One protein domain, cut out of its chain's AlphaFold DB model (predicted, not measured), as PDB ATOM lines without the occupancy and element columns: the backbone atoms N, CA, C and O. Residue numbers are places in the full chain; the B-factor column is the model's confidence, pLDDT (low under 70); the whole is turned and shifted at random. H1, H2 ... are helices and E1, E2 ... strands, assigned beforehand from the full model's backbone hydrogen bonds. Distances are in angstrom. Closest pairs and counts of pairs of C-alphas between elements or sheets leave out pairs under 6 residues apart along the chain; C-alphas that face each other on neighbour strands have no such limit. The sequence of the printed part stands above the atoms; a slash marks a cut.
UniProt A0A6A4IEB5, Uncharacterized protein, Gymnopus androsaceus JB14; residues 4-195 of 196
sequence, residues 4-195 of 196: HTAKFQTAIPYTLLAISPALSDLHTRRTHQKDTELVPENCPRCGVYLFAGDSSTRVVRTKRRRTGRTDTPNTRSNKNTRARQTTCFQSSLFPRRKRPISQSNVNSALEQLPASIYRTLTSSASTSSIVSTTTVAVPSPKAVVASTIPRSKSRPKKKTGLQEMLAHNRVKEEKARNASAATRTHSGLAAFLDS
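What this domain is: This is residues 4 to 195 of the 196 residues of an uncharacterized protein of Gymnopus androsaceus JB14 (UniProt A0A6A4IEB5). With little regular structure, the model is a small head, where loop residues 32 to 55 join a helical hairpin (H1, H2) to an antiparallel strand hairpin (E1, E2), and a long tail that sweeps round in a wide open loop to the lone helix H4. Residues 65 to 79 stick out. Of 192 printed residues, 65 are in named elements, mostly helix: H1 H2 E1 E2 H3 H4 H5. It is extended: radius of gyration of the C-alphas 29.9 A, spans 90 by 64 by 45 A.

How they stand to each other: E1, residues 56 to 60, and E2, residues 83 to 87, form an antiparallel hairpin at 155 degrees; N 58 and O 85, 3.2 A apart, are within hydrogen-bond range. H1, residues 4 to 16, and H2, residues 21 to 31, touch as a helical hairpin, opposite ways at a shallow tilt of 24 degrees; their closest C-alphas, of Pro 13 and Ser 24, are 4.2 A apart. H3, residues 89 to 92, H4, residues 161 to 183, and H5, residues 190 to 193, touch no helix. Every O i to N i+4 pair is within hydrogen-bond range in H2 and H4, 7 of 9 in H1; H3 and H5 are too short.

Where its parts are: H1, 18.6 A long, begins at C-alpha 4 (156.817, 63.519, 143.626); H4, 33.3 A, ends at C-alpha 183 (128.432, 114.843, 156.112).

The domain as a whole: The farthest C-alphas, of Ser 124 and Ser 195, are 93.8 A apart. The printed part has no cut; H3 to H4 is a long link of 68 residues. pLDDT is under 70 at 109 residues, among them 96 to 160.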
ATOM      1  N   HIS A   4     155.432  63.271 144.029       93.00
ATOM      2  CA  HIS A   4     156.817  63.519 143.626       93.00
ATOM      3  C   HIS A   4     156.981  63.655 142.107       93.00
ATOM      4  O   HIS A   4     157.696  64.541 141.639       93.00
ATOM      5  N   THR A   5     156.269  62.839 141.326       91.56
ATOM      6  CA  THR A   5     156.315  62.916 139.859       91.56
ATOM      7  C   THR A   5     155.699  64.210 139.331       91.56
ATOM      8  O   THR A   5     156.224  64.788 138.382       91.56
ATOM      9  N   ALA A   6     154.645  64.721 139.978       88.25
ATOM     10  CA  ALA A   6     154.037  66.003 139.621       88.25
ATOM     11  C   ALA A   6     154.987  67.184 139.893       88.25
ATOM     12  O   ALA A   6     155.168  68.055 139.039       88.25
ATOM     13  N   LYS A   7     155.667  67.181 141.047       89.44
ATOM     14  CA  LYS A   7     156.689  68.189 141.384       89.44
ATOM     15  C   LYS A   7     157.868  68.162 140.412       89.44
ATOM     16  O   LYS A   7     158.329  69.205 139.965       89.44
ATOM     17  N   PHE A   8     158.327  66.973 140.031       92.00
ATOM     18  CA  PHE A   8     159.396  66.850 139.043       92.00
ATOM     19  C   PHE A   8     158.961  67.393 137.674       92.00
ATOM     20  O   PHE A   8     159.655  68.218 137.089       92.00
ATOM     21  N   GLN A   9     157.773  67.013 137.192       91.06
ATOM     22  CA  GLN A   9     157.248  67.482 135.904       91.06
ATOM     23  C   GLN A   9     157.062  69.001 135.844       91.06
ATOM     24  O   GLN A   9     157.266  69.595 134.786       91.06
ATOM     25  N   THR A  10     156.696  69.627 136.962       89.44
ATOM     26  CA  THR A  10     156.579  71.088 137.060       89.44
ATOM     27  C   THR A  10     157.939  71.779 137.155       89.44
ATOM     28  O   THR A  10     158.056  72.890 136.658       89.44
ATOM     29  N   ALA A  11     158.978  71.131 137.695       92.62
ATOM     30  CA  ALA A  11     160.327  71.693 137.810       92.62
ATOM     31  C   ALA A  11     161.154  71.642 136.505       92.62
ATOM     32  O   ALA A  11     161.929  72.563 136.245       92.62
ATOM     33  N   ILE A  12     160.982  70.608 135.665       93.31
ATOM     34  CA  ILE A  12     161.757  70.409 134.416       93.31
ATOM     35  C   ILE A  12     161.805  71.654 133.508       93.31
ATOM     36  O   ILE A  12     162.884  71.998 133.027       93.31
ATOM     37  N   PRO A  13     160.690  72.355 133.227       93.19
ATOM     38  CA  PRO A  13     160.746  73.504 132.334       93.19
ATOM     39  C   PRO A  13     161.655  74.620 132.859       93.19
ATOM     40  O   PRO A  13     162.333  75.268 132.065       93.19
ATOM     41  N   TYR A  14     161.704  74.828 134.176       92.50
ATOM     42  CA  TYR A  14     162.531  75.875 134.776       92.50
ATOM     43  C   TYR A  14     164.023  75.560 134.658       92.50
ATOM     44  O   TYR A  14     164.813  76.455 134.372       92.50
ATOM     45  N   THR A  15     164.417  74.292 134.811       95.19
ATOM     46  CA  THR A  15     165.825  73.889 134.664       95.19
ATOM     47  C   THR A  15     166.283  73.939 133.208       95.19
ATOM     48  O   THR A  15     167.406  74.351 132.924       95.19
ATOM     49  N   LEU A  16     165.404  73.582 132.267       95.44
ATOM     50  CA  LEU A  16     165.709  73.619 130.835       95.44
ATOM     51  C   LEU A  16     165.743  75.035 130.253       95.44
ATOM     52  O   LEU A  16     166.302  75.220 129.177       95.44
ATOM     53  N   LEU A  17     165.178  76.027 130.940       93.12
ATOM     54  CA  LEU A  17     165.018  77.382 130.416       93.12
ATOM     55  C   LEU A  17     166.351  78.054 130.056       93.12
ATOM     56  O   LEU A  17     166.421  78.763 129.057       93.12
ATOM     57  N   ALA A  18     167.409  77.787 130.825       93.56
ATOM     58  CA  ALA A  18     168.741  78.345 130.582       93.56
ATOM     59  C   ALA A  18     169.514  77.633 129.455       93.56
ATOM     60  O   ALA A  18     170.393  78.231 128.845       93.56
ATOM     61  N   ILE A  19     169.203  76.359 129.184       97.00
ATOM     62  CA  ILE A  19     169.964  75.513 128.248       97.00
ATOM     63  C   ILE A  19     169.264  75.448 126.889       97.00
ATOM     64  O   ILE A  19     169.889  75.569 125.839       97.00
ATOM     65  N   SER A  20     167.950  75.225 126.904       96.44
ATOM     66  CA  SER A  20     167.117  75.075 125.717       96.44
ATOM     67  C   SER A  20     165.692  75.565 125.996       96.44
ATOM     68  O   SER A  20     164.815  74.779 126.386       96.44
ATOM     69  N   PRO A  21     165.422  76.860 125.746       91.94
ATOM     70  CA  PRO A  21     164.084  77.432 125.874       91.94
ATOM     71  C   PRO A  21     163.034  76.662 125.061       91.94
ATOM     72  O   PRO A  21     161.925  76.428 125.528       91.94
ATOM     73  N   ALA A  22     163.406  76.167 123.875       91.06
ATOM     74  CA  ALA A  22     162.503  75.405 123.014       91.06
ATOM     75  C   ALA A  22     162.020  74.088 123.653       91.06
ATOM     76  O   ALA A  22     160.858  73.709 123.485       91.06
ATOM     77  N   LEU A  23     162.886  73.390 124.399       94.69
ATOM     78  CA  LEU A  23     162.489  72.182 125.129       94.69
ATOM     79  C   LEU A  23     161.653  72.527 126.360       94.69
ATOM     80  O   LEU A  23     160.649  71.857 126.614       94.69
ATOM     81  N   SER A  24     162.017  73.589 127.083       93.81
ATOM     82  CA  SER A  24     161.216  74.110 128.197       93.81
ATOM     83  C   SER A  24     159.765  74.364 127.767       93.81
ATOM     84  O   SER A  24     158.832  73.839 128.380       93.81
ATOM     85  N   ASP A  25     159.576  75.040 126.632       90.94
ATOM     86  CA  ASP A  25     158.262  75.336 126.053       90.94
ATOM     87  C   ASP A  25     157.460  74.083 125.687       90.94
ATOM     88  O   ASP A  25     156.229  74.052 125.784       90.94
ATOM     89  N   LEU A  26     158.137  73.028 125.230       91.94
ATOM     90  CA  LEU A  26     157.489  71.758 124.922       91.94
ATOM     91  C   LEU A  26     156.983  71.094 126.207       91.94
ATOM     92  O   LEU A  26     155.845  70.611 126.247       91.94
ATOM     93  N   HIS A  27     157.793  71.107 127.266       91.88
ATOM     94  CA  HIS A  27     157.413  70.555 128.563       91.88
ATOM     95  C   HIS A  27     156.252  71.325 129.197       91.88
ATOM     96  O   HIS A  27     155.290  70.688 129.635       91.88
ATOM     97  N   THR A  28     156.267  72.661 129.165       90.69
ATOM     98  CA  THR A  28     155.155  73.467 129.696       90.69
ATOM     99  C   THR A  28     153.849  73.201 128.959       90.69
ATOM    100  O   THR A  28     152.810  73.042 129.595       90.69
ATOM    101  N   ARG A  29     153.866  73.046 127.626       87.56
ATOM    102  CA  ARG A  29     152.661  72.676 126.853       87.56
ATOM    103  C   ARG A  29     152.080  71.322 127.262       87.56
ATOM    104  O   ARG A  29     150.867  71.129 127.160       87.56
ATOM    105  N   ARG A  30     152.927  70.379 127.686       87.88
ATOM    106  CA  ARG A  30     152.510  69.028 128.082       87.88
ATOM    107  C   ARG A  30     151.898  69.004 129.483       87.88
ATOM    108  O   ARG A  30     150.934  68.273 129.697       87.88
ATOM    109  N   THR A  31     152.424  69.799 130.413       85.50
ATOM    110  CA  THR A  31     151.955  69.853 131.808       85.50
ATOM    111  C   THR A  31     150.745  70.774 131.995       85.50
ATOM    112  O   THR A  31     149.839  70.433 132.753       85.50
ATOM    113  N   HIS A  32     150.637  71.863 131.222       75.94
ATOM    114  CA  HIS A  32     149.545  72.848 131.335       75.94
ATOM    115  C   HIS A  32     148.128  72.319 131.078       75.94
ATOM    116  O   HIS A  32     147.160  73.033 131.322       75.94
ATOM    117  N   GLN A  33     147.964  71.094 130.573       69.75
ATOM    118  CA  GLN A  33     146.630  70.511 130.410       69.75
ATOM    119  C   GLN A  33     145.964  70.143 131.741       69.75
ATOM    120  O   GLN A  33     144.761  69.902 131.746       69.75
ATOM    121  N   LYS A  34     146.725  70.074 132.842       69.19
ATOM    122  CA  LYS A  34     146.249  69.502 134.109       69.19
ATOM    123  C   LYS A  34     146.041  70.536 135.214       69.19
ATOM    124  O   LYS A  34     145.050  70.435 135.928       69.19
ATOM    125  N   ASP A  35     146.875  71.575 135.282       65.12
ATOM    126  CA  ASP A  35     146.849  72.530 136.395       65.12
ATOM    127  C   ASP A  35     146.323  73.900 135.943       65.12
ATOM    128  O   ASP A  35     147.001  74.656 135.247       65.12
ATOM    129  N   THR A  36     145.074  74.207 136.313       65.31
ATOM    130  CA  THR A  36     144.381  75.458 135.931       65.31
ATOM    131  C   THR A  36     144.434  76.534 137.028       65.31
ATOM    132  O   THR A  36     144.053  77.676 136.781       65.31
ATOM    133  N   GLU A  37     144.899  76.208 138.238       69.69
ATOM    134  CA  GLU A  37     144.764  77.112 139.393       69.69
ATOM    135  C   GLU A  37     145.920  78.101 139.585       69.69
ATOM    136  O   GLU A  37     145.718  79.168 140.167       69.69
ATOM    137  N   LEU A  38     147.113  77.806 139.068       70.06
ATOM    138  CA  LEU A  38     148.261  78.701 139.203       70.06
ATOM    139  C   LEU A  38     148.240  79.789 138.126       70.06
ATOM    140  O   LEU A  38     147.849  79.559 136.980       70.06
ATOM    141  N   VAL A  39     148.658  81.000 138.511       67.81
ATOM    142  CA  VAL A  39     148.815  82.127 137.585       67.81
ATOM    143  C   VAL A  39     149.745  81.675 136.458       67.81
ATOM    144  O   VAL A  39     150.883  81.314 136.741       67.81
ATOM    145  N   PRO A  40     149.292  81.665 135.193       71.94
ATOM    146  CA  PRO A  40     150.113  81.156 134.112       71.94
ATOM    147  C   PRO A  40     151.270  82.127 133.866       71.94
ATOM    148  O   PRO A  40     151.074  83.216 133.322       71.94
ATOM    149  N   GLU A  41     152.473  81.716 134.259       84.69
ATOM    150  CA  GLU A  41     153.740  82.362 133.888       84.69
ATOM    151  C   GLU A  41     154.123  82.053 132.434       84.69
ATOM    152  O   GLU A  41     155.065  82.614 131.885       84.69
ATOM    153  N   ASN A  42     153.347  81.197 131.771       87.62
ATOM    154  CA  ASN A  42     153.603  80.725 130.424       87.62
ATOM    155  C   ASN A  42     152.468  81.101 129.483       87.62
ATOM    156  O   ASN A  42     151.296  81.226 129.855       87.62
ATOM    157  N   CYS A  43     152.803  81.256 128.207       85.56
ATOM    158  CA  CYS A  43     151.794  81.489 127.197       85.56
ATOM    159  C   CYS A  43     150.960  80.213 126.967       85.56
ATOM    160  O   CYS A  43     151.509  79.203 126.525       85.56
ATOM    161  N   PRO A  44     149.619  80.256 127.086       80.12
ATOM    162  CA  PRO A  44     148.772  79.077 126.873       80.12
ATOM    163  C   PRO A  44     148.751  78.586 125.416       80.12
ATOM    164  O   PRO A  44     148.194  77.531 125.121       80.12
ATOM    165  N   ARG A  45     149.302  79.363 124.472       82.56
ATOM    166  CA  ARG A  45     149.405  78.968 123.060       82.56
ATOM    167  C   ARG A  45     150.722  78.284 122.755       82.56
ATOM    168  O   ARG A  45     150.722  77.218 122.148       82.56
ATOM    169  N   CYS A  46     151.821  78.939 123.114       84.06
ATOM    170  CA  CYS A  46     153.152  78.532 122.692       84.06
ATOM    171  C   CYS A  46     154.027  77.984 123.824       84.06
ATOM    172  O   CYS A  46     155.126  77.537 123.529       84.06
ATOM    173  N   GLY A  47     153.584  77.958 125.080       86.31
ATOM    174  CA  GLY A  47     154.377  77.439 126.204       86.31
ATOM    175  C   GLY A  47     155.514  78.354 126.675       86.31
ATOM    176  O   GLY A  47     155.967  78.185 127.803       86.31
ATOM    177  N   VAL A  48     155.890  79.348 125.859       88.81
ATOM    178  CA  VAL A  48     156.935  80.343 126.148       88.81
ATOM    179  C   VAL A  48     156.740  80.965 127.523       88.81
ATOM    180  O   VAL A  48     155.644  81.456 127.823       88.81
ATOM    181  N   TYR A  49     157.805  80.953 128.325       88.31
ATOM    182  CA  TYR A  49     157.882  81.676 129.593       88.31
ATOM    183  C   TYR A  49     157.767  83.184 129.372       88.31
ATOM    184  O   TYR A  49     158.421  83.771 128.513       88.31
ATOM    185  N   LEU A  50     156.897  83.819 130.147       87.50
ATOM    186  CA  LEU A  50     156.588  85.237 130.054       87.50
ATOM    187  C   LEU A  50     157.379  85.979 131.128       87.50
ATOM    188  O   LEU A  50     156.855  86.288 132.197       87.50
ATOM    189  N   PHE A  51     158.642  86.278 130.838       82.81
ATOM    190  CA  PHE A  51     159.454  87.098 131.726       82.81
ATOM    191  C   PHE A  51     158.927  88.537 131.818       82.81
ATOM    192  O   PHE A  51     158.255  89.059 130.913       82.81
ATOM    193  N   ALA A  52     159.246  89.183 132.940       76.38
ATOM    194  CA  ALA A  52     159.029  90.607 133.131       76.38
ATOM    195  C   ALA A  52     159.948  91.382 132.170       76.38
ATOM    196  O   ALA A  52     161.142  91.505 132.412       76.38
ATOM    197  N   GLY A  53     159.387  91.856 131.057       80.38
ATOM    198  CA  GLY A  53     160.119  92.569 130.001       80.38
ATOM    199  C   GLY A  53     159.667  92.162 128.600       80.38
ATOM    200  O   GLY A  53     159.348  93.021 127.783       80.38
ATOM    201  N   ASP A  54     159.502  90.859 128.368       77.19
ATOM    202  CA  ASP A  54     159.192  90.315 127.033       77.19
ATOM    203  C   ASP A  54     157.687  90.168 126.776       77.19
ATOM    204  O   ASP A  54     157.229  89.904 125.658       77.19
ATOM    205  N   SER A  55     156.884  90.329 127.829       81.94
ATOM    206  CA  SER A  55     155.436  90.186 127.781       81.94
ATOM    207  C   SER A  55     154.720  91.482 128.149       81.94
ATOM    208  O   SER A  55     154.992  92.132 129.155       81.94
ATOM    209  N   SER A  56     153.731  91.855 127.333       82.19
ATOM    210  CA  SER A  56     152.791  92.921 127.678       82.19
ATOM    211  C   SER A  56     151.619  92.305 128.434       82.19
ATOM    212  O   SER A  56     150.747  91.672 127.829       82.19
ATOM    213  N   THR A  57     151.557  92.530 129.745       80.88
ATOM    214  CA  THR A  57     150.373  92.206 130.547       80.88
ATOM    215  C   THR A  57     149.465  93.428 130.641       80.88
ATOM    216  O   THR A  57     149.878  94.518 131.029       80.88
ATOM    217  N   ARG A  58     148.195  93.272 130.251       81.00
ATOM    218  CA  ARG A  58     147.185  94.328 130.408       81.00
ATOM    219  C   ARG A  58     146.053  93.829 131.290       81.00
ATOM    220  O   ARG A  58     145.489  92.758 131.060       81.00
ATOM    221  N   VAL A  59     145.708  94.626 132.297       81.00
ATOM    222  CA  VAL A  59     144.528  94.392 133.133       81.00
ATOM    223  C   VAL A  59     143.339  95.034 132.437       81.00
ATOM    224  O   VAL A  59     143.176  96.252 132.452       81.00
ATOM    225  N   VAL A  60     142.501  94.212 131.807       81.38
ATOM    226  CA  VAL A  60     141.297  94.705 131.141       81.38
ATOM    227  C   VAL A  60     140.141  94.632 132.126       81.38
ATOM    228  O   VAL A  60     139.725  93.554 132.553       81.38
ATOM    229  N   ARG A  61     139.588  95.793 132.483       78.62
ATOM    230  CA  ARG A  61     138.324  95.848 133.217       78.62
ATOM    231  C   ARG A  61     137.198  95.570 132.230       78.62
ATOM    232  O   ARG A  61     136.826  96.436 131.439       78.62
ATOM    233  N   THR A  62     136.653  94.361 132.265       74.44
ATOM    234  CA  THR A  62     135.475  94.019 131.469       74.44
ATOM    235  C   THR A  62     134.291  94.832 131.995       74.44
ATOM    236  O   THR A  62     133.757  94.601 133.080       74.44
ATOM    237  N   LYS A  63     133.889  95.868 131.249       73.81
ATOM    238  CA  LYS A  63     132.656  96.598 131.547       73.81
ATOM    239  C   LYS A  63     131.509  95.631 131.275       73.81
ATOM    240  O   LYS A  63     131.227  95.338 130.114       73.81
ATOM    241  N   ARG A  64     130.874  95.114 132.334       67.44
ATOM    242  CA  ARG A  64     129.643  94.319 132.228       67.44
ATOM    243  C   ARG A  64     128.646  95.165 131.437       67.44
ATOM    244  O   ARG A  64     128.145  96.171 131.942       67.44
ATOM    245  N   ARG A  65     128.413  94.820 130.168       64.88
ATOM    246  CA  ARG A  65     127.271  95.368 129.441       64.88
ATOM    247  C   ARG A  65     126.061  94.836 130.193       64.88
ATOM    248  O   ARG A  65     125.869  93.627 130.249       64.88
ATOM    249  N   ARG A  66     125.308  95.730 130.833       64.50
ATOM    250  CA  ARG A  66     123.962  95.429 131.317       64.50
ATOM    251  C   ARG A  66     123.109  95.174 130.076       64.50
ATOM    252  O   ARG A  66     122.460  96.078 129.570       64.50
ATOM    253  N   THR A  67     123.206  93.982 129.504       61.47
ATOM    254  CA  THR A  67     122.183  93.484 128.593       61.47
ATOM    255  C   THR A  67     120.970  93.243 129.468       61.47
ATOM    256  O   THR A  67     120.995  92.338 130.298       61.47
ATOM    257  N   GLY A  68     119.982  94.133 129.362       63.94
ATOM    258  CA  GLY A  68     118.719  94.019 130.077       63.94
ATOM    259  C   GLY A  68     118.102  92.659 129.792       63.94
ATOM    260  O   GLY A  68     117.723  92.375 128.661       63.94
ATOM    261  N   ARG A  69     118.081  91.795 130.801       54.91
ATOM    262  CA  ARG A  69     117.330  90.548 130.794       54.91
ATOM    263  C   ARG A  69     117.030  90.193 132.241       54.91
ATOM    264  O   ARG A  69     117.931  89.800 132.972       54.91
ATOM    265  N   THR A  70     115.771  90.458 132.584       58.94
ATOM    266  CA  THR A  70     114.926  89.763 133.560       58.94
ATOM    267  C   THR A  70     115.595  89.368 134.868       58.94
ATOM    268  O   THR A  70     116.339  88.393 134.943       58.94
ATOM    269  N   ASP A  71     115.244  90.144 135.889       51.53
ATOM    270  CA  ASP A  71     115.498  89.921 137.302       51.53
ATOM    271  C   ASP A  71     115.189  88.479 137.719       51.53
ATOM    272  O   ASP A  71     114.042  88.102 137.942       51.53
ATOM    273  N   THR A  72     116.227  87.660 137.869       61.41
ATOM    274  CA  THR A  72     116.183  86.522 138.785       61.41
ATOM    275  C   THR A  72     116.932  86.921 140.058       61.41
ATOM    276  O   THR A  72     118.142  87.182 140.027       61.41
ATOM    277  N   PRO A  73     116.239  87.037 141.202       58.69
ATOM    278  CA  PRO A  73     116.817  87.564 142.423       58.69
ATOM    279  C   PRO A  73     117.458  86.436 143.229       58.69
ATOM    280  O   PRO A  73     116.982  86.128 144.307       58.69
ATOM    281  N   ASN A  74     118.521  85.788 142.744       58.31
ATOM    282  CA  ASN A  74     119.439  85.105 143.664       58.31
ATOM    283  C   ASN A  74     120.697  84.585 142.978       58.31
ATOM    284  O   ASN A  74     120.706  83.508 142.397       58.31
ATOM    285  N   THR A  75     121.770  85.371 143.051       54.06
ATOM    286  CA  THR A  75     123.146  84.922 143.346       54.06
ATOM    287  C   THR A  75     124.075  86.115 143.136       54.06
ATOM    288  O   THR A  75     124.595  86.378 142.048       54.06
ATOM    289  N   ARG A  76     124.297  86.889 144.204       50.25
ATOM    290  CA  ARG A  76     125.301  87.962 144.247       50.25
ATOM    291  C   ARG A  76     126.718  87.368 144.252       50.25
ATOM    292  O   ARG A  76     127.443  87.513 145.225       50.25
ATOM    293  N   SER A  77     127.160  86.737 143.162       52.84
ATOM    294  CA  SER A  77     128.601  86.553 142.946       52.84
ATOM    295  C   SER A  77     129.135  87.779 142.201       52.84
ATOM    296  O   SER A  77     129.092  87.904 140.976       52.84
ATOM    297  N   ASN A  78     129.594  88.757 142.979       50.38
ATOM    298  CA  ASN A  78     130.288  89.942 142.484       50.38
ATOM    299  C   ASN A  78     131.728  89.560 142.096       50.38
ATOM    300  O   ASN A  78     132.706  90.047 142.653       50.38
ATOM    301  N   LYS A  79     131.880  88.637 141.141       54.50
ATOM    302  CA  LYS A  79     133.188  88.303 140.580       54.50
ATOM    303  C   LYS A  79     133.568  89.414 139.604       54.50
ATOM    304  O   LYS A  79     133.277  89.344 138.413       54.50
ATOM    305  N   ASN A  80     134.204  90.466 140.118       53.03
ATOM    306  CA  ASN A  80     135.002  91.391 139.314       53.03
ATOM    307  C   ASN A  80     136.221  90.620 138.778       53.03
ATOM    308  O   ASN A  80     137.339  90.797 139.257       53.03
ATOM    309  N   THR A  81     136.007  89.720 137.818       55.25
ATOM    310  CA  THR A  81     137.079  88.981 137.154       55.25
ATOM    311  C   THR A  81     137.908  89.971 136.348       55.25
ATOM    312  O   THR A  81     137.542  90.399 135.253       55.25
ATOM    313  N   ARG A  82     139.043  90.375 136.922       57.00
ATOM    314  CA  ARG A  82     140.103  91.060 136.187       57.00
ATOM    315  C   ARG A  82     140.656  90.051 135.188       57.00
ATOM    316  O   ARG A  82     141.427  89.172 135.558       57.00
ATOM    317  N   ALA A  83     140.234  90.148 133.934       58.78
ATOM    318  CA  ALA A  83     140.836  89.359 132.876       58.78
ATOM    319  C   ALA A  83     142.256  89.896 132.644       58.78
ATOM    320  O   ALA A  83     142.435  91.040 132.212       58.78
ATOM    321  N   ARG A  84     143.266  89.088 132.972       63.25
ATOM    322  CA  ARG A  84     144.639  89.327 132.530       63.25
ATOM    323  C   ARG A  84     144.736  88.846 131.094       63.25
ATOM    324  O   ARG A  84     144.583  87.659 130.819       63.25
ATOM    325  N   GLN A  85     144.940  89.779 130.175       67.94
ATOM    326  CA  GLN A  85     145.254  89.428 128.803       67.94
ATOM    327  C   GLN A  85     146.767  89.480 128.654       67.94
ATOM    328  O   GLN A  85     147.355  90.563 128.682       67.94
ATOM    329  N   THR A  86     147.380  88.309 128.506       67.94
ATOM    330  CA  THR A  86     148.796  88.208 128.159       67.94
ATOM    331  C   THR A  86     148.915  87.891 126.677       67.94
ATOM    332  O   THR A  86     148.338  86.918 126.185       67.94
ATOM    333  N   THR A  87     149.624  88.741 125.941       70.12
ATOM    334  CA  THR A  87     149.900  88.545 124.516       70.12
ATOM    335  C   THR A  87     151.375  88.231 124.347       70.12
ATOM    336  O   THR A  87     152.207  89.057 124.710       70.12
ATOM    337  N   CYS A  88     151.706  87.068 123.783       73.81
ATOM    338  CA  CYS A  88     153.062  86.826 123.298       73.81
ATOM    339  C   CYS A  88     153.205  87.418 121.889       73.81
ATOM    340  O   CYS A  88     152.275  87.328 121.077       73.81
ATOM    341  N   PHE A  89     154.356  88.021 121.594       68.00
ATOM    342  CA  PHE A  89     154.620  88.664 120.302       68.00
ATOM    343  C   PHE A  89     154.491  87.694 119.116       68.00
ATOM    344  O   PHE A  89     154.017  88.082 118.054       68.00
ATOM    345  N   GLN A  90     154.791  86.409 119.320       68.81
ATOM    346  CA  GLN A  90     154.647  85.367 118.295       68.81
ATOM    347  C   GLN A  90     153.239  84.749 118.206       68.81
ATOM    348  O   GLN A  90     153.000  83.862 117.388       68.81
ATOM    349  N   SER A  91     152.262  85.196 119.009       65.69
ATOM    350  CA  SER A  91     150.906  84.612 119.000       65.69
ATOM    351  C   SER A  91     150.155  84.774 117.675       65.69
ATOM    352  O   SER A  91     149.155  84.078 117.476       65.69
ATOM    353  N   SER A  92     150.601  85.683 116.803       69.25
ATOM    354  CA  SER A  92     150.046  85.919 115.468       69.25
ATOM    355  C   SER A  92     150.350  84.787 114.484       69.25
ATOM    356  O   SER A  92     149.545  84.555 113.588       69.25
ATOM    357  N   LEU A  93     151.451  84.052 114.678       75.56
ATOM    358  CA  LEU A  93     151.871  82.960 113.791       75.56
ATOM    359  C   LEU A  93     151.071  81.671 114.008       75.56
ATOM    360  O   LEU A  93     151.081  80.777 113.167       75.56
ATOM    361  N   PHE A  94     150.352  81.569 115.128       70.56
ATOM    362  CA  PHE A  94     149.559  80.392 115.451       70.56
ATOM    363  C   PHE A  94     148.078  80.660 115.158       70.56
ATOM    364  O   PHE A  94     147.469  81.505 115.832       70.56
ATOM    365  N   PRO A  95     147.461  79.924 114.209       70.69
ATOM    366  CA  PRO A  95     146.034  80.022 113.952       70.69
ATOM    367  C   PRO A  95     145.265  79.832 115.254       70.69
ATOM    368  O   PRO A  95     145.510  78.891 116.015       70.69
ATOM    369  N   ARG A  96     144.312  80.728 115.529       66.06
ATOM    370  CA  ARG A  96     143.383  80.530 116.642       66.06
ATOM    371  C   ARG A  96     142.611  79.243 116.371       66.06
ATOM    372  O   ARG A  96     141.654  79.261 115.602       66.06
ATOM    373  N   ARG A  97     142.981  78.147 117.041       66.88
ATOM    374  CA  ARG A  97     142.085  77.000 117.182       66.88
ATOM    375  C   ARG A  97     140.839  77.535 117.875       66.88
ATOM    376  O   ARG A  97     140.883  77.865 119.061       66.88
ATOM    377  N   LYS A  98     139.757  77.706 117.113       60.31
ATOM    378  CA  LYS A  98     138.428  77.941 117.667       60.31
ATOM    379  C   LYS A  98     138.102  76.671 118.437       60.31
ATOM    380  O   LYS A  98     137.618  75.710 117.854       60.31
ATOM    381  N   ARG A  99     138.461  76.620 119.723       56.62
ATOM    382  CA  ARG A  99     137.897  75.590 120.585       56.62
ATOM    383  C   ARG A  99     136.392  75.847 120.550       56.62
ATOM    384  O   ARG A  99     136.005  76.983 120.854       56.62
ATOM    385  N   PRO A 100     135.562  74.885 120.116       47.97
ATOM    386  CA  PRO A 100     134.140  75.003 120.369       47.97
ATOM    387  C   PRO A 100     134.011  75.264 121.867       47.97
ATOM    388  O   PRO A 100     134.694  74.625 122.673       47.97
ATOM    389  N   ILE A 101     133.245  76.292 122.227       52.44
ATOM    390  CA  ILE A 101     132.902  76.577 123.617       52.44
ATOM    391  C   ILE A 101     132.011  75.409 124.032       52.44
ATOM    392  O   ILE A 101     130.795  75.464 123.901       52.44
ATOM    393  N   SER A 102     132.648  74.300 124.401       48.44
ATOM    394  CA  SER A 102     131.981  73.148 124.966       48.44
ATOM    395  C   SER A 102     131.508  73.598 126.333       48.44
ATOM    396  O   SER A 102     132.310  73.910 127.215       48.44
ATOM    397  N   GLN A 103     130.195  73.746 126.450       46.59
ATOM    398  CA  GLN A 103     129.525  73.867 127.727       46.59
ATOM    399  C   GLN A 103     129.827  72.565 128.466       46.59
ATOM    400  O   GLN A 103     129.282  71.520 128.129       46.59
ATOM    401  N   SER A 104     130.765  72.606 129.411       48.28
ATOM    402  CA  SER A 104     131.055  71.470 130.274       48.28
ATOM    403  C   SER A 104     129.841  71.246 131.163       48.28
ATOM    404  O   SER A 104     129.691  71.893 132.201       48.28
ATOM    405  N   ASN A 105     128.953  70.367 130.723       52.88
ATOM    406  CA  ASN A 105     127.960  69.766 131.576       52.88
ATOM    407  C   ASN A 105     127.872  68.275 131.241       52.88
ATOM    408  O   ASN A 105     127.860  67.900 130.072       52.88
ATOM    409  N   VAL A 106     127.784  67.492 132.316       47.88
ATOM    410  CA  VAL A 106     127.431  66.069 132.436       47.88
ATOM    411  C   VAL A 106     128.448  64.984 132.005       47.88
ATOM    412  O   VAL A 106     128.614  64.655 130.838       47.88
ATOM    413  N   ASN A 107     129.047  64.384 133.044       53.94
ATOM    414  CA  ASN A 107     129.310  62.955 133.271       53.94
ATOM    415  C   ASN A 107     130.044  62.150 132.186       53.94
ATOM    416  O   ASN A 107     129.430  61.479 131.362       53.94
ATOM    417  N   SER A 108     131.373  62.075 132.299       44.91
ATOM    418  CA  SER A 108     132.141  60.978 131.705       44.91
ATOM    419  C   SER A 108     132.099  59.765 132.634       44.91
ATOM    420  O   SER A 108     132.806  59.712 133.640       44.91
ATOM    421  N   ALA A 109     131.233  58.814 132.291       49.12
ATOM    422  CA  ALA A 109     131.288  57.456 132.804       49.12
ATOM    423  C   ALA A 109     132.591  56.781 132.346       49.12
ATOM    424  O   ALA A 109     133.054  56.981 131.224       49.12
ATOM    425  N   LEU A 110     133.174  56.018 133.268       56.28
ATOM    426  CA  LEU A 110     134.305  55.121 133.072       56.28
ATOM    427  C   LEU A 110     134.038  54.164 131.908       56.28
ATOM    428  O   LEU A 110     133.134  53.338 131.997       56.28
ATOM    429  N   GLU A 111     134.880  54.209 130.880       56.69
ATOM    430  CA  GLU A 111     135.054  53.076 129.978       56.69
ATOM    431  C   GLU A 111     136.541  52.729 129.915       56.69
ATOM    432  O   GLU A 111     137.414  53.560 129.654       56.69
ATOM    433  N   GLN A 112     136.804  51.490 130.300       62.47
ATOM    434  CA  GLN A 112     138.082  50.904 130.651       62.47
ATOM    435  C   GLN A 112     138.426  49.915 129.541       62.47
ATOM    436  O   GLN A 112     137.688  48.955 129.362       62.47
ATOM    437  N   LEU A 113     139.518  50.118 128.801       50.00
ATOM    438  CA  LEU A 113     140.018  49.171 127.790       50.00
ATOM    439  C   LEU A 113     141.561  49.247 127.717       50.00
ATOM    440  O   LEU A 113     142.152  50.225 128.182       50.00
ATOM    441  N   PRO A 114     142.239  48.178 127.260       57.78
ATOM    442  CA  PRO A 114     143.269  47.504 128.032       57.78
ATOM    443  C   PRO A 114     144.689  47.846 127.584       57.78
ATOM    444  O   PRO A 114     144.952  48.317 126.478       57.78
ATOM    445  N   ALA A 115     145.622  47.562 128.487       54.94
ATOM    446  CA  ALA A 115     147.051  47.608 128.249       54.94
ATOM    447  C   ALA A 115     147.468  46.597 127.172       54.94
ATOM    448  O   ALA A 115     147.197  45.411 127.316       54.94
ATOM    449  N   SER A 116     148.167  47.064 126.138       52.22
ATOM    450  CA  SER A 116     149.320  46.402 125.511       52.22
ATOM    451  C   SER A 116     149.637  47.111 124.196       52.22
ATOM    452  O   SER A 116     148.764  47.277 123.354       52.22
ATOM    453  N   ILE A 117     150.879  47.571 124.051       53.50
ATOM    454  CA  ILE A 117     151.777  47.288 122.923       53.50
ATOM    455  C   ILE A 117     153.086  48.004 123.268       53.50
ATOM    456  O   ILE A 117     153.198  49.232 123.245       53.50
ATOM    457  N   TYR A 118     154.079  47.197 123.623       48.34
ATOM    458  CA  TYR A 118     155.478  47.585 123.662       48.34
ATOM    459  C   TYR A 118     155.869  48.144 122.289       48.34
ATOM    460  O   TYR A 118     155.831  47.427 121.292       48.34
ATOM    461  N   ARG A 119     156.245  49.425 122.221       50.06
ATOM    462  CA  ARG A 119     156.990  49.951 121.073       50.06
ATOM    463  C   ARG A 119     158.473  49.851 121.381       50.06
ATOM    464  O   ARG A 119     159.023  50.639 122.145       50.06
ATOM    465  N   THR A 120     159.081  48.847 120.772       49.19
ATOM    466  CA  THR A 120     160.518  48.674 120.604       49.19
ATOM    467  C   THR A 120     161.120  49.923 119.962       49.19
ATOM    468  O   THR A 120     160.674  50.396 118.916       49.19
ATOM    469  N   LEU A 121     162.141  50.458 120.622       56.78
ATOM    470  CA  LEU A 121     163.023  51.499 120.119       56.78
ATOM    471  C   LEU A 121     163.803  50.946 118.918       56.78
ATOM    472  O   LEU A 121     164.598  50.025 119.075       56.78
ATOM    473  N   THR A 122     163.619  51.524 117.735       50.62
ATOM    474  CA  THR A 122     164.610  51.443 116.654       50.62
ATOM    475  C   THR A 122     165.229  52.821 116.489       50.62
ATOM    476  O   THR A 122     164.659  53.742 115.909       50.62
ATOM    477  N   SER A 123     166.401  52.955 117.105       57.16
ATOM    478  CA  SER A 123     167.331  54.059 116.930       57.16
ATOM    479  C   SER A 123     167.860  54.035 115.497       57.16
ATOM    480  O   SER A 123     168.526  53.084 115.097       57.16
ATOM    481  N   SER A 124     167.558  55.068 114.718       57.59
ATOM    482  CA  SER A 124     168.312  55.406 113.510       57.59
ATOM    483  C   SER A 124     168.859  56.814 113.704       57.59
ATOM    484  O   SER A 124     168.184  57.820 113.489       57.59
ATOM    485  N   ALA A 125     170.095  56.863 114.193       54.25
ATOM    486  CA  ALA A 125     170.906  58.063 114.238       54.25
ATOM    487  C   ALA A 125     171.140  58.543 112.799       54.25
ATOM    488  O   ALA A 125     171.899  57.937 112.050       54.25
ATOM    489  N   SER A 126     170.459  59.620 112.409       54.41
ATOM    490  CA  SER A 126     170.783  60.376 111.201       54.41
ATOM    491  C   SER A 126     171.497  61.651 111.629       54.41
ATOM    492  O   SER A 126     170.878  62.657 111.977       54.41
ATOM    493  N   THR A 127     172.822  61.572 111.648       55.88
ATOM    494  CA  THR A 127     173.742  62.706 111.679       55.88
ATOM    495  C   THR A 127     173.493  63.570 110.445       55.88
ATOM    496  O   THR A 127     173.936  63.253 109.347       55.88
ATOM    497  N   SER A 128     172.767  64.673 110.620       57.41
ATOM    498  CA  SER A 128     172.733  65.766 109.648       57.41
ATOM    499  C   SER A 128     173.505  66.946 110.229       57.41
ATOM    500  O   SER A 128     173.033  67.694 111.080       57.41
ATOM    501  N   SER A 129     174.750  67.060 109.783       54.38
ATOM    502  CA  SER A 129     175.588  68.243 109.893       54.38
ATOM    503  C   SER A 129     174.959  69.367 109.070       54.38
ATOM    504  O   SER A 129     175.094  69.409 107.849       54.38
ATOM    505  N   ILE A 130     174.250  70.287 109.726       57.97
ATOM    506  CA  ILE A 130     173.795  71.514 109.071       57.97
ATOM    507  C   ILE A 130     174.818  72.607 109.360       57.97
ATOM    508  O   ILE A 130     174.941  73.130 110.465       57.97
ATOM    509  N   VAL A 131     175.582  72.869 108.307       63.56
ATOM    510  CA  VAL A 131     176.535  73.955 108.122       63.56
ATOM    511  C   VAL A 131     175.910  75.288 108.529       63.56
ATOM    512  O   VAL A 131     174.811  75.645 108.109       63.56
ATOM    513  N   SER A 132     176.651  76.032 109.346       52.53
ATOM    514  CA  SER A 132     176.401  77.443 109.612       52.53
ATOM    515  C   SER A 132     176.753  78.254 108.369       52.53
ATOM    516  O   SER A 132     177.921  78.345 108.003       52.53
ATOM    517  N   THR A 133     175.756  78.866 107.737       51.50
ATOM    518  CA  THR A 133     175.957  79.926 106.745       51.50
ATOM    519  C   THR A 133     175.306  81.207 107.242       51.50
ATOM    520  O   THR A 133     174.100  81.427 107.161       51.50
ATOM    521  N   THR A 134     176.162  82.068 107.773       55.56
ATOM    522  CA  THR A 134     175.972  83.506 107.897       55.56
ATOM    523  C   THR A 134     175.700  84.110 106.521       55.56
ATOM    524  O   THR A 134     176.577  84.136 105.665       55.56
ATOM    525  N   THR A 135     174.504  84.660 106.311       58.25
ATOM    526  CA  THR A 135     174.300  85.718 105.313       58.25
ATOM    527  C   THR A 135     173.417  86.806 105.909       58.25
ATOM    528  O   THR A 135     172.238  86.627 106.204       58.25
ATOM    529  N   VAL A 136     174.053  87.950 106.145       58.12
ATOM    530  CA  VAL A 136     173.421  89.219 106.486       58.12
ATOM    531  C   VAL A 136     172.767  89.736 105.208       58.12
ATOM    532  O   VAL A 136     173.464  90.076 104.258       58.12
ATOM    533  N   ALA A 137     171.436  89.788 105.169       56.66
ATOM    534  CA  ALA A 137     170.698  90.434 104.090       56.66
ATOM    535  C   ALA A 137     169.940  91.639 104.650       56.66
ATOM    536  O   ALA A 137     168.927  91.508 105.335       56.66
ATOM    537  N   VAL A 138     170.483  92.817 104.355       66.94
ATOM    538  CA  VAL A 138     169.879  94.136 104.545       66.94
ATOM    539  C   VAL A 138     168.817  94.344 103.460       66.94
ATOM    540  O   VAL A 138     169.172  94.369 102.280       66.94
ATOM    541  N   PRO A 139     167.528  94.541 103.789       65.19
ATOM    542  CA  PRO A 139     166.576  95.040 102.811       65.19
ATOM    543  C   PRO A 139     166.613  96.574 102.754       65.19
ATOM    544  O   PRO A 139     166.199  97.284 103.669       65.19
ATOM    545  N   SER A 140     167.114  97.045 101.616       56.44
ATOM    546  CA  SER A 140     167.036  98.402 101.072       56.44
ATOM    547  C   SER A 140     165.631  99.030 101.186       56.44
ATOM    548  O   SER A 140     164.650  98.379 100.814       56.44
ATOM    549  N   PRO A 141     165.502 100.313 101.579       57.00
ATOM    550  CA  PRO A 141     164.239 101.042 101.497       57.00
ATOM    551  C   PRO A 141     163.933 101.401 100.035       57.00
ATOM    552  O   PRO A 141     164.657 102.174  99.411       57.00
ATOM    553  N   LYS A 142     162.857 100.837  99.471       59.91
ATOM    554  CA  LYS A 142     162.289 101.294  98.194       59.91
ATOM    555  C   LYS A 142     161.180 102.306  98.452       59.91
ATOM    556  O   LYS A 142     160.229 102.042  99.186       59.91
ATOM    557  N   ALA A 143     161.346 103.461  97.826       56.31
ATOM    558  CA  ALA A 143     160.426 104.576  97.843       56.31
ATOM    559  C   ALA A 143     159.343 104.447  96.749       56.31
ATOM    560  O   ALA A 143     159.566 103.829  95.714       56.31
ATOM    561  N   VAL A 144     158.214 105.114  97.022       54.53
ATOM    562  CA  VAL A 144     157.183 105.651  96.108       54.53
ATOM    563  C   VAL A 144     156.433 104.671  95.200       54.53
ATOM    564  O   VAL A 144     156.961 104.268  94.178       54.53
ATOM    565  N   VAL A 145     155.131 104.472  95.465       57.66
ATOM    566  CA  VAL A 145     154.067 104.713  94.464       57.66
ATOM    567  C   VAL A 145     152.798 105.181  95.188       57.66
ATOM    568  O   VAL A 145     152.248 104.487  96.044       57.66
ATOM    569  N   ALA A 146     152.350 106.387  94.843       56.09
ATOM    570  CA  ALA A 146     151.062 106.942  95.224       56.09
ATOM    571  C   ALA A 146     149.928 106.125  94.586       56.09
ATOM    572  O   ALA A 146     149.917 105.931  93.374       56.09
ATOM    573  N   SER A 147     148.960 105.681  95.391       55.34
ATOM    574  CA  SER A 147     147.718 105.097  94.883       55.34
ATOM    575  C   SER A 147     146.512 105.846  95.438       55.34
ATOM    576  O   SER A 147     146.366 106.090  96.637       55.34
ATOM    577  N   THR A 148     145.701 106.262  94.482       53.16
ATOM    578  CA  THR A 148     144.515 107.103  94.528       53.16
ATOM    579  C   THR A 148     143.407 106.568  95.433       53.16
ATOM    580  O   THR A 148     143.037 105.398  95.413       53.16
ATOM    581  N   ILE A 149     142.845 107.500  96.200       59.28
ATOM    582  CA  ILE A 149     141.765 107.351  97.178       59.28
ATOM    583  C   ILE A 149     140.412 107.145  96.472       59.28
ATOM    584  O   ILE A 149     139.981 108.047  95.750       59.28
ATOM    585  N   PRO A 150     139.641 106.079  96.765       58.69
ATOM    586  CA  PRO A 150     138.204 106.093  96.532       58.69
ATOM    587  C   PRO A 150     137.475 106.750  97.716       58.69
ATOM    588  O   PRO A 150     137.438 106.247  98.842       58.69
ATOM    589  N   ARG A 151     136.869 107.908  97.435       62.34
ATOM    590  CA  ARG A 151     135.922 108.619  98.304       62.34
ATOM    591  C   ARG A 151     134.762 107.697  98.692       62.34
ATOM    592  O   ARG A 151     134.003 107.264  97.831       62.34
ATOM    593  N   SER A 152     134.541 107.489  99.990       58.69
ATOM    594  CA  SER A 152     133.242 107.018 100.481       58.69
ATOM    595  C   SER A 152     132.865 107.626 101.840       58.69
ATOM    596  O   SER A 152     133.505 107.420 102.866       58.69
ATOM    597  N   LYS A 153     131.782 108.410 101.778       56.94
ATOM    598  CA  LYS A 153     130.742 108.670 102.787       56.94
ATOM    599  C   LYS A 153     131.201 109.151 104.178       56.94
ATOM    600  O   LYS A 153     131.460 108.381 105.100       56.94
ATOM    601  N   SER A 154     131.171 110.481 104.298       57.69
ATOM    602  CA  SER A 154     130.987 111.301 105.505       57.69
ATOM    603  C   SER A 154     130.408 110.534 106.707       57.69
ATOM    604  O   SER A 154     129.204 110.292 106.793       57.69
ATOM    605  N   ARG A 155     131.271 110.206 107.672       66.94
ATOM    606  CA  ARG A 155     130.861 109.842 109.033       66.94
ATOM    607  C   ARG A 155     130.739 111.121 109.875       66.94
ATOM    608  O   ARG A 155     131.639 111.962 109.795       66.94
ATOM    609  N   PRO A 156     129.691 111.276 110.704       65.56
ATOM    610  CA  PRO A 156     129.536 112.444 111.564       65.56
ATOM    611  C   PRO A 156     130.715 112.528 112.537       65.56
ATOM    612  O   PRO A 156     131.005 111.589 113.285       65.56
ATOM    613  N   LYS A 157     131.433 113.652 112.490       62.56
ATOM    614  CA  LYS A 157     132.587 113.936 113.344       62.56
ATOM    615  C   LYS A 157     132.108 114.011 114.796       62.56
ATOM    616  O   LYS A 157     131.600 115.039 115.228       62.56
ATOM    617  N   LYS A 158     132.295 112.934 115.563       67.19
ATOM    618  CA  LYS A 158     132.139 112.929 117.026       67.19
ATOM    619  C   LYS A 158     133.277 113.737 117.662       67.19
ATOM    620  O   LYS A 158     134.210 113.172 118.220       67.19
ATOM    621  N   LYS A 159     133.227 115.063 117.523       60.12
ATOM    622  CA  LYS A 159     134.154 116.007 118.170       60.12
ATOM    623  C   LYS A 159     133.849 116.226 119.660       60.12
ATOM    624  O   LYS A 159     134.607 116.917 120.322       60.12
ATOM    625  N   THR A 160     132.798 115.624 120.214       68.69
ATOM    626  CA  THR A 160     132.323 115.953 121.568       68.69
ATOM    627  C   THR A 160     132.780 114.987 122.661       68.69
ATOM    628  O   THR A 160     132.618 115.294 123.833       68.69
ATOM    629  N   GLY A 161     133.420 113.858 122.331       79.00
ATOM    630  CA  GLY A 161     133.698 112.810 123.324       79.00
ATOM    631  C   GLY A 161     134.615 113.238 124.479       79.00
ATOM    632  O   GLY A 161     134.371 112.867 125.624       79.00
ATOM    633  N   LEU A 162     135.654 114.039 124.206       85.00
ATOM    634  CA  LEU A 162     136.557 114.532 125.257       85.00
ATOM    635  C   LEU A 162     135.898 115.643 126.087       85.00
ATOM    636  O   LEU A 162     135.986 115.633 127.311       85.00
ATOM    637  N   GLN A 163     135.203 116.571 125.426       87.12
ATOM    638  CA  GLN A 163     134.530 117.692 126.080       87.12
ATOM    639  C   GLN A 163     133.370 117.216 126.969       87.12
ATOM    640  O   GLN A 163     133.240 117.677 128.099       87.12
ATOM    641  N   GLU A 164     132.595 116.227 126.514       87.88
ATOM    642  CA  GLU A 164     131.559 115.561 127.314       87.88
ATOM    643  C   GLU A 164     132.157 114.828 128.522       87.88
ATOM    644  O   GLU A 164     131.604 114.892 129.619       87.88
ATOM    645  N   MET A 165     133.314 114.173 128.363       91.06
ATOM    646  CA  MET A 165     133.982 113.477 129.469       91.06
ATOM    647  C   MET A 165     134.477 114.452 130.545       91.06
ATOM    648  O   MET A 165     134.313 114.187 131.736       91.06
ATOM    649  N   LEU A 166     135.041 115.595 130.136       93.12
ATOM    650  CA  LEU A 166     135.482 116.643 131.057       93.12
ATOM    651  C   LEU A 166     134.297 117.305 131.771       93.12
ATOM    652  O   LEU A 166     134.355 117.489 132.986       93.12
ATOM    653  N   ALA A 167     133.204 117.591 131.058       91.81
ATOM    654  CA  ALA A 167     131.977 118.111 131.660       91.81
ATOM    655  C   ALA A 167     131.397 117.134 132.698       91.81
ATOM    656  O   ALA A 167     131.059 117.528 133.813       91.81
ATOM    657  N   HIS A 168     131.365 115.838 132.378       93.75
ATOM    658  CA  HIS A 168     130.869 114.817 133.297       93.75
ATOM    659  C   HIS A 168     131.768 114.638 134.535       93.75
ATOM    660  O   HIS A 168     131.263 114.338 135.618       93.75
ATOM    661  N   ASN A 169     133.088 114.828 134.413       94.69
ATOM    662  CA  ASN A 169     133.992 114.801 135.568       94.69
ATOM    663  C   ASN A 169     133.774 115.998 136.502       94.69
ATOM    664  O   ASN A 169     133.692 115.780 137.707       94.69
ATOM    665  N   ARG A 170     133.580 117.214 135.965       96.44
ATOM    666  CA  ARG A 170     133.268 118.409 136.776       96.44
ATOM    667  C   ARG A 170     131.979 118.225 137.584       96.44
ATOM    668  O   ARG A 170     131.989 118.380 138.798       96.44
ATOM    669  N   VAL A 171     130.910 117.752 136.938       93.81
ATOM    670  CA  VAL A 171     129.625 117.461 137.608       93.81
ATOM    671  C   VAL A 171     129.774 116.386 138.693       93.81
ATOM    672  O   VAL A 171     129.120 116.439 139.735       93.81
ATOM    673  N   LYS A 172     130.619 115.375 138.461       94.94
ATOM    674  CA  LYS A 172     130.858 114.311 139.443       94.94
ATOM    675  C   LYS A 172     131.635 114.818 140.659       94.94
ATOM    676  O   LYS A 172     131.330 114.398 141.774       94.94
ATOM    677  N   GLU A 173     132.610 115.695 140.449       92.94
ATOM    678  CA  GLU A 173     133.405 116.304 141.516       92.94
ATOM    679  C   GLU A 173     132.562 117.247 142.382       92.94
ATOM    680  O   GLU A 173     132.586 117.129 143.604       92.94
ATOM    681  N   GLU A 174     131.720 118.086 141.773       93.56
ATOM    682  CA  GLU A 174     130.786 118.957 142.503       93.56
ATOM    683  C   GLU A 174     129.804 118.157 143.364       93.56
ATOM    684  O   GLU A 174     129.594 118.474 144.535       93.56
ATOM    685  N   LYS A 175     129.249 117.057 142.834       92.44
ATOM    686  CA  LYS A 175     128.375 116.167 143.614       92.44
ATOM    687  C   LYS A 175     129.102 115.519 144.790       92.44
ATOM    688  O   LYS A 175     128.524 115.422 145.868       92.44
ATOM    689  N   ALA A 176     130.348 115.086 144.602       88.38
ATOM    690  CA  ALA A 176     131.148 114.521 145.687       88.38
ATOM    691  C   ALA A 176     131.481 115.579 146.751       88.38
ATOM    692  O   ALA A 176     131.369 115.301 147.944       88.38
ATOM    693  N   ARG A 177     131.811 116.806 146.327       86.38
ATOM    694  CA  ARG A 177     132.082 117.933 147.224       86.38
ATOM    695  C   ARG A 177     130.846 118.298 148.046       86.38
ATOM    696  O   ARG A 177     130.953 118.367 149.267       86.38
ATOM    697  N   ASN A 178     129.678 118.413 147.417       85.50
ATOM    698  CA  ASN A 178     128.420 118.720 148.106       85.50
ATOM    699  C   ASN A 178     127.980 117.589 149.049       85.50
ATOM    700  O   ASN A 178     127.552 117.860 150.168       85.50
ATOM    701  N   ALA A 179     128.157 116.324 148.651       83.44
ATOM    702  CA  ALA A 179     127.888 115.184 149.529       83.44
ATOM    703  C   ALA A 179     128.823 115.161 150.751       83.44
ATOM    704  O   ALA A 179     128.374 114.876 151.856       83.44
ATOM    705  N   SER A 180     130.105 115.501 150.571       76.06
ATOM    706  CA  SER A 180     131.067 115.590 151.678       76.06
ATOM    707  C   SER A 180     130.854 116.811 152.576       76.06
ATOM    708  O   SER A 180     131.193 116.765 153.753       76.06
ATOM    709  N   ALA A 181     130.285 117.897 152.048       76.06
ATOM    710  CA  ALA A 181     129.927 119.069 152.842       76.06
ATOM    711  C   ALA A 181     128.732 118.772 153.761       76.06
ATOM    712  O   ALA A 181     128.749 119.178 154.917       76.06
ATOM    713  N   ALA A 182     127.749 117.999 153.286       68.62
ATOM    714  CA  ALA A 182     126.594 117.597 154.088       68.62
ATOM    715  C   ALA A 182     126.946 116.615 155.224       68.62
ATOM    716  O   ALA A 182     126.274 116.608 156.247       68.62
ATOM    717  N   THR A 183     127.994 115.798 155.073       63.62
ATOM    718  CA  THR A 183     128.432 114.843 156.112       63.62
ATOM    719  C   THR A 183     129.542 115.371 157.022       63.62
ATOM    720  O   THR A 183     129.849 114.747 158.035       63.62
ATOM    721  N   ARG A 184     130.142 116.529 156.714       58.56
ATOM    722  CA  ARG A 184     131.227 117.127 157.515       58.56
ATOM    723  C   ARG A 184     130.776 117.840 158.785       58.56
ATOM    724  O   ARG A 184     131.637 118.252 159.552       58.56
ATOM    725  N   THR A 185     129.477 117.975 159.030       60.66
ATOM    726  CA  THR A 185     128.971 118.697 160.203       60.66
ATOM    727  C   THR A 185     129.024 117.896 161.505       60.66
ATOM    728  O   THR A 185     128.890 118.512 162.550       60.66
ATOM    729  N   HIS A 186     129.272 116.575 161.495       57.03
ATOM    730  CA  HIS A 186     129.238 115.790 162.747       57.03
ATOM    731  C   HIS A 186     130.232 114.622 162.899       57.03
ATOM    732  O   HIS A 186     130.154 113.908 163.895       57.03
ATOM    733  N   SER A 187     131.179 114.387 161.980       58.94
ATOM    734  CA  SER A 187     132.020 113.170 162.046       58.94
ATOM    735  C   SER A 187     133.518 113.396 161.792       58.94
ATOM    736  O   SER A 187     134.124 112.731 160.948       58.94
ATOM    737  N   GLY A 188     134.137 114.335 162.507       70.19
ATOM    738  CA  GLY A 188     135.590 114.544 162.478       70.19
ATOM    739  C   GLY A 188     136.135 114.923 163.851       70.19
ATOM    740  O   GLY A 188     135.360 115.253 164.737       70.19
ATOM    741  N   LEU A 189     137.463 114.906 164.010       69.44
ATOM    742  CA  LEU A 189     138.196 115.260 165.242       69.44
ATOM    743  C   LEU A 189     137.713 116.548 165.941       69.44
ATOM    744  O   LEU A 189     137.855 116.655 167.150       69.44
ATOM    745  N   ALA A 190     137.103 117.490 165.214       66.44
ATOM    746  CA  ALA A 190     136.465 118.674 165.795       66.44
ATOM    747  C   ALA A 190     135.320 118.329 166.775       66.44
ATOM    748  O   ALA A 190     135.228 118.937 167.831       66.44
ATOM    749  N   ALA A 191     134.523 117.292 166.496       69.19
ATOM    750  CA  ALA A 191     133.455 116.838 167.390       69.19
ATOM    751  C   ALA A 191     133.978 116.230 168.707       69.19
ATOM    752  O   ALA A 191     133.238 116.163 169.679       69.19
ATOM    753  N   PHE A 192     135.242 115.789 168.748       69.88
ATOM    754  CA  PHE A 192     135.884 115.319 169.981       69.88
ATOM    755  C   PHE A 192     136.390 116.466 170.866       69.88
ATOM    756  O   PHE A 192     136.617 116.244 172.051       69.88
ATOM    757  N   LEU A 193     136.591 117.666 170.311       77.06
ATOM    758  CA  LEU A 193     137.030 118.830 171.085       77.06
ATOM    759  C   LEU A 193     135.854 119.618 171.676       77.06
ATOM    760  O   LEU A 193     136.033 120.229 172.718       77.06
ATOM    761  N   ASP A 194     134.662 119.552 171.075       68.06
ATOM    762  CA  ASP A 194     133.446 120.186 171.616       68.06
ATOM    763  C   ASP A 194     132.833 119.433 172.822       68.06
ATOM    764  O   ASP A 194     131.892 119.929 173.438       68.06
ATOM    765  N   SER A 195     133.313 118.224 173.156       70.19
ATOM    766  CA  SER A 195     132.775 117.392 174.251       70.19
ATOM    767  C   SER A 195     133.596 117.421 175.550       70.19
ATOM    768  O   SER A 195     133.409 116.542 176.395       70.19
TER     769      SER A 195